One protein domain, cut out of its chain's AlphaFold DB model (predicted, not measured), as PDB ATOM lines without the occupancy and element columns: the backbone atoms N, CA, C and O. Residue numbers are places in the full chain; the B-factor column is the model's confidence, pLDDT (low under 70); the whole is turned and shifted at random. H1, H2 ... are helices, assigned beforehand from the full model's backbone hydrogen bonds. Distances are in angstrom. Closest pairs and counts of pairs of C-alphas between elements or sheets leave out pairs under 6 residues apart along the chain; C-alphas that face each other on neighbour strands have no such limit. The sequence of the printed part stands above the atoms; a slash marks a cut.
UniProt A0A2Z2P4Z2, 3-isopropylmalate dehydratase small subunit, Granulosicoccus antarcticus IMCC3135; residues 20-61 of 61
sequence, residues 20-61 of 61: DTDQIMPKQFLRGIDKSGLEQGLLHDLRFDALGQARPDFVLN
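AT A GLANCE: This is residues 20 to 61 of the 61 residues of the protein "3-isopropylmalate dehydratase small subunit" of Granulosicoccus antarcticus IMCC3135 (UniProt A0A2Z2P4Z2). Four short helices, H1 to H4, form the middle of an elongated model; residues 31 to 36, of which 31 belongs to H2, stick out at one end, and a looping tail, residues 48 to 61, makes the other. The 42 printed residues hold no named strand, and the class is all helix, with under half in named elements. The whole is only just compact, close to loose, with radius of gyration 10.6 A, spanning 32 by 20 by 17 A.

HOW THE PARTS SIT: H2, residues 27 to 31, touches H3, residues 38 to 41; their closest C-alphas, Phe 29 and Gly 41, are 5.6 A apart. H1, residues 21 to 24, touches H4, residues 44 to 47, closest at the C-alphas of Gln 23 and Asp 45, 6.9 A. H2 and H4 are apart. In H2, 0 of 1 O i to N i+4 pairs and 1 of 2 O i to N i+3 pairs are within hydrogen-bond range; H1, H3 and H4 are too short for an i+4 pair.

IN THESE COORDINATES: H2 is 7.3 A long, from C-alpha 27 at (-18.112, 14.961, 197.691); H1 is 5.1 A, H3 5.3 A and H4 5.0 A, ending at C-alpha 47 (-21.477, 26.661, 187.803).

THE WHOLE: The C-alphas farthest apart, Ile 33 and Asp 57, are 32.7 A apart. The printed part has no cut, no link is long, and no printed residue is under 70.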
ATOM      1  N   ASP A  20     -29.717  15.766 192.476       95.88
ATOM      2  CA  ASP A  20     -29.187  14.887 193.522       95.88
ATOM      3  C   ASP A  20     -28.177  15.578 194.460       95.88
ATOM      4  O   ASP A  20     -27.826  16.752 194.308       95.88
ATOM      5  N   THR A  21     -27.719  14.849 195.483       96.56
ATOM      6  CA  THR A  21     -26.815  15.381 196.511       96.56
ATOM      7  C   THR A  21     -25.418  15.704 195.992       96.56
ATOM      8  O   THR A  21     -24.833  16.677 196.460       96.56
ATOM      9  N   ASP A  22     -24.891  14.926 195.044       95.31
ATOM     10  CA  ASP A  22     -23.574  15.189 194.454       95.31
ATOM     11  C   ASP A  22     -23.649  16.397 193.505       95.31
ATOM     12  O   ASP A  22     -22.716  17.193 193.458       95.31
ATOM     13  N   GLN A  23     -24.776  16.603 192.818       95.81
ATOM     14  CA  GLN A  23     -25.018  17.798 192.005       95.81
ATOM     15  C   GLN A  23     -25.142  19.068 192.856       95.81
ATOM     16  O   GLN A  23     -24.675  20.131 192.445       95.81
ATOM     17  N   ILE A  24     -25.757  18.979 194.041       96.88
ATOM     18  CA  ILE A  24     -25.837  20.100 194.992       96.88
ATOM     19  C   ILE A  24     -24.470  20.389 195.614       96.88
ATOM     20  O   ILE A  24     -24.090  21.555 195.741       96.88
ATOM     21  N   MET A  25     -23.753  19.347 196.032       96.94
ATOM     22  CA  MET A  25     -22.482  19.460 196.738       96.94
ATOM     23  C   MET A  25     -21.596  18.252 196.419       96.94
ATOM     24  O   MET A  25     -21.716  17.211 197.073       96.94
ATOM     25  N   PRO A  26     -20.662  18.381 195.465       96.06
ATOM     26  CA  PRO A  26     -19.786  17.279 195.117       96.06
ATOM     27  C   PRO A  26     -18.916  16.854 196.303       96.06
ATOM     28  O   PRO A  26     -18.283  17.673 196.979       96.06
ATOM     29  N   LYS A  27     -18.826  15.543 196.540       95.19
ATOM     30  CA  LYS A  27     -18.112  14.961 197.691       95.19
ATOM     31  C   LYS A  27     -16.651  15.396 197.861       95.19
ATOM     32  O   LYS A  27     -16.119  15.293 198.965       95.19
ATOM     33  N   GLN A  28     -15.968  15.862 196.809       93.94
ATOM     34  CA  GLN A  28     -14.593  16.364 196.921       93.94
ATOM     35  C   GLN A  28     -14.475  17.584 197.846       93.94
ATOM     36  O   GLN A  28     -13.433  17.742 198.482       93.94
ATOM     37  N   PHE A  29     -15.543  18.377 197.982       94.44
ATOM     38  CA  PHE A  29     -15.600  19.533 198.880       94.44
ATOM     39  C   PHE A  29     -15.921  19.146 200.334       94.44
ATOM     40  O   PHE A  29     -15.686  19.926 201.248       94.44
ATOM     41  N   LEU A  30     -16.382  17.914 200.578       94.88
ATOM     42  CA  LEU A  30     -16.800  17.418 201.898       94.88
ATOM     43  C   LEU A  30     -15.677  16.726 202.688       94.88
ATOM     44  O   LEU A  30     -15.938  15.953 203.606       94.88
ATOM     45  N   ARG A  31     -14.415  16.962 202.315       92.94
ATOM     46  CA  ARG A  31     -13.243  16.363 202.980       92.94
ATOM     47  C   ARG A  31     -12.718  17.192 204.154       92.94
ATOM     48  O   ARG A  31     -11.880  16.701 204.908       92.94
ATOM     49  N   GLY A  32     -13.164  18.442 204.276       90.75
ATOM     50  CA  GLY A  32     -12.802  19.330 205.376       90.75
ATOM     51  C   GLY A  32     -13.398  18.878 206.710       90.75
ATOM     52  O   GLY A  32     -14.396  18.163 206.759       90.75
ATOM     53  N   ILE A  33     -12.777  19.315 207.804       92.12
ATOM     54  CA  ILE A  33     -13.267  19.073 209.173       92.12
ATOM     55  C   ILE A  33     -14.255  20.147 209.645       92.12
ATOM     56  O   ILE A  33     -14.894  19.992 210.684       92.12
ATOM     57  N   ASP A  34     -14.361  21.243 208.899       92.44
ATOM     58  CA  ASP A  34     -15.223  22.377 209.197       92.44
ATOM     59  C   ASP A  34     -15.972  22.848 207.939       92.44
ATOM     60  O   ASP A  34     -15.975  22.186 206.901       92.44
ATOM     61  N   LYS A  35     -16.682  23.972 208.062       91.06
ATOM     62  CA  LYS A  35     -17.546  24.517 207.005       91.06
ATOM     63  C   LYS A  35     -16.827  25.473 206.050       91.06
ATOM     64  O   LYS A  35     -17.487  26.044 205.184       91.06
ATOM     65  N   SER A  36     -15.531  25.714 206.235       92.50
ATOM     66  CA  SER A  36     -14.792  26.661 205.402       92.50
ATOM     67  C   SER A  36     -14.680  26.152 203.961       92.50
ATOM     68  O   SER A  36     -14.452  24.967 203.724       92.50
ATOM     69  N   GLY A  37     -14.887  27.037 202.982       90.00
ATOM     70  CA  GLY A  37     -14.730  26.711 201.562       90.00
ATOM     71  C   GLY A  37     -15.870  25.898 200.941       90.00
ATOM     72  O   GLY A  37     -15.840  25.650 199.735       90.00
ATOM     73  N   LEU A  38     -16.897  25.502 201.705       95.00
ATOM     74  CA  LEU A  38     -18.038  24.747 201.169       95.00
ATOM     75  C   LEU A  38     -18.830  25.547 200.126       95.00
ATOM     76  O   LEU A  38     -19.415  24.966 199.217       95.00
ATOM     77  N   GLU A  39     -18.820  26.877 200.201       94.50
ATOM     78  CA  GLU A  39     -19.463  27.759 199.222       94.50
ATOM     79  C   GLU A  39     -18.929  27.582 197.789       94.50
ATOM     80  O   GLU A  39     -19.645  27.848 196.818       94.50
ATOM     81  N   GLN A  40     -17.695  27.091 197.647       93.88
ATOM     82  CA  GLN A  40     -17.075  26.790 196.355       93.88
ATOM     83  C   GLN A  40     -17.663  25.512 195.742       93.88
ATOM     84  O   GLN A  40     -17.729  25.392 194.521       93.88
ATOM     85  N   GLY A  41     -18.135  24.584 196.581       95.69
ATOM     86  CA  GLY A  41     -18.728  23.317 196.158       95.69
ATOM     87  C   GLY A  41     -20.205  23.402 195.775       95.69
ATOM     88  O   GLY A  41     -20.691  22.538 195.047       95.69
ATOM     89  N   LEU A  42     -20.929  24.435 196.219       96.88
ATOM     90  CA  LEU A  42     -22.358  24.576 195.934       96.88
ATOM     91  C   LEU A  42     -22.610  24.635 194.423       96.88
ATOM     92  O   LEU A  42     -22.218  25.607 193.772       96.88
ATOM     93  N   LEU A  43     -23.310  23.623 193.899       97.00
ATOM     94  CA  LEU A  43     -23.680  23.479 192.487       97.00
ATOM     95  C   LEU A  43     -22.464  23.587 191.547       97.00
ATOM     96  O   LEU A  43     -22.588  24.082 190.429       97.00
ATOM     97  N   HIS A  44     -21.282  23.159 192.007       97.00
ATOM     98  CA  HIS A  44     -20.003  23.411 191.339       97.00
ATOM     99  C   HIS A  44     -20.001  22.984 189.864       97.00
ATOM    100  O   HIS A  44     -19.676  23.789 188.998       97.00
ATOM    101  N   ASP A  45     -20.441  21.764 189.558       95.31
ATOM    102  CA  ASP A  45     -20.390  21.229 188.188       95.31
ATOM    103  C   ASP A  45     -21.429  21.877 187.249       95.31
ATOM    104  O   ASP A  45     -21.308  21.798 186.024       95.31
ATOM    105  N   LEU A  46     -22.435  22.554 187.818       95.38
ATOM    106  CA  LEU A  46     -23.393  23.385 187.082       95.38
ATOM    107  C   LEU A  46     -22.892  24.823 186.904       95.38
ATOM    108  O   LEU A  46     -23.270  25.482 185.939       95.38
ATOM    109  N   ARG A  47     -22.048  25.308 187.819       97.19
ATOM    110  CA  ARG A  47     -21.477  26.661 187.803       97.19
ATOM    111  C   ARG A  47     -20.204  26.753 186.983       97.19
ATOM    112  O   ARG A  47     -19.973  27.789 186.375       97.19
ATOM    113  N   PHE A  48     -19.384  25.712 186.957       97.62
ATOM    114  CA  PHE A  48     -18.054  25.756 186.363       97.62
ATOM    115  C   PHE A  48     -17.877  24.680 185.288       97.62
ATOM    116  O   PHE A  48     -18.538  23.637 185.287       97.62
ATOM    117  N   ASP A  49     -17.024  24.958 184.311       96.00
ATOM    118  CA  ASP A  49     -16.579  23.973 183.331       96.00
ATOM    119  C   ASP A  49     -15.347  23.189 183.828       96.00
ATOM    120  O   ASP A  49     -14.856  23.381 184.942       96.00
ATOM    121  N   ALA A  50     -14.828  22.287 182.994       93.88
ATOM    122  CA  ALA A  50     -13.666  21.466 183.338       93.88
ATOM    123  C   ALA A  50     -12.355  22.267 183.495       93.88
ATOM    124  O   ALA A  50     -11.393  21.751 184.061       93.88
ATOM    125  N   LEU A  51     -12.306  23.504 182.989       95.50
ATOM    126  CA  LEU A  51     -11.181  24.427 183.148       95.50
ATOM    127  C   LEU A  51     -11.368  25.349 184.366       95.50
ATOM    128  O   LEU A  51     -10.514  26.199 184.619       95.50
ATOM    129  N   GLY A  52     -12.465  25.190 185.116       94.31
ATOM    130  CA  GLY A  52     -12.819  26.026 186.258       94.31
ATOM    131  C   GLY A  52     -13.415  27.382 185.871       94.31
ATOM    132  O   GLY A  52     -13.519  28.260 186.724       94.31
ATOM    133  N   GLN A  53     -13.795  27.587 184.607       97.25
ATOM    134  CA  GLN A  53     -14.417  28.836 184.168       97.25
ATOM    135  C   GLN A  53     -15.913  28.829 184.464       97.25
ATOM    136  O   GLN A  53     -16.586  27.809 184.305       97.25
ATOM    137  N   ALA A  54     -16.437  29.979 184.889       97.56
ATOM    138  CA  ALA A  54     -17.858  30.137 185.158       97.56
ATOM    139  C   ALA A  54     -18.672  29.973 183.866       97.56
ATOM    140  O   ALA A  54     -18.408  30.620 182.853       97.56
ATOM    141  N   ARG A  55     -19.687  29.116 183.921       96.94
ATOM    142  CA  ARG A  55     -20.648  28.886 182.844       96.94
ATOM    143  C   ARG A  55     -21.605  30.083 182.744       96.94
ATOM    144  O   ARG A  55     -22.344  30.326 183.701       96.94
ATOM    145  N   PRO A  56     -21.616  30.844 181.635       95.38
ATOM    146  CA  PRO A  56     -22.399  32.080 181.525       95.38
ATOM    147  C   PRO A  56     -23.917  31.845 181.457       95.38
ATOM    148  O   PRO A  56     -24.697  32.776 181.613       95.38
ATOM    149  N   ASP A  57     -24.343  30.613 181.194       92.88
ATOM    150  CA  ASP A  57     -25.738  30.186 181.104       92.88
ATOM    151  C   ASP A  57     -26.332  29.744 182.452       92.88
ATOM    152  O   ASP A  57     -27.542  29.518 182.548       92.88
ATOM    153  N   PHE A  58     -25.517  29.636 183.507       95.25
ATOM    154  CA  PHE A  58     -26.000  29.240 184.823       95.25
ATOM    155  C   PHE A  58     -26.500  30.438 185.636       95.25
ATOM    156  O   PHE A  58     -25.774  31.391 185.884       95.25
ATOM    157  N   VAL A  59     -27.740  30.352 186.123       94.62
ATOM    158  CA  VAL A  59     -28.486  31.464 186.746       94.62
ATOM    159  C   VAL A  59     -27.868  32.046 188.032       94.62
ATOM    160  O   VAL A  59     -28.285  33.114 188.469       94.62
ATOM    161  N   LEU A  60     -26.923  31.346 188.668       93.81
ATOM    162  CA  LEU A  60     -26.253  31.795 189.902       93.81
ATOM    163  C   LEU A  60     -24.800  32.256 189.689       93.81
ATOM    164  O   LEU A  60     -24.101  32.480 190.678       93.81
ATOM    165  N   ASN A  61     -24.337  32.347 188.442       93.88
ATOM    166  CA  ASN A  61     -23.052  32.961 188.100       93.88
ATOM    167  C   ASN A  61     -23.242  34.432 187.731       93.88
ATOM    168  O   ASN A  61     -22.343  35.222 188.090       93.88
TER     169      ASN A  61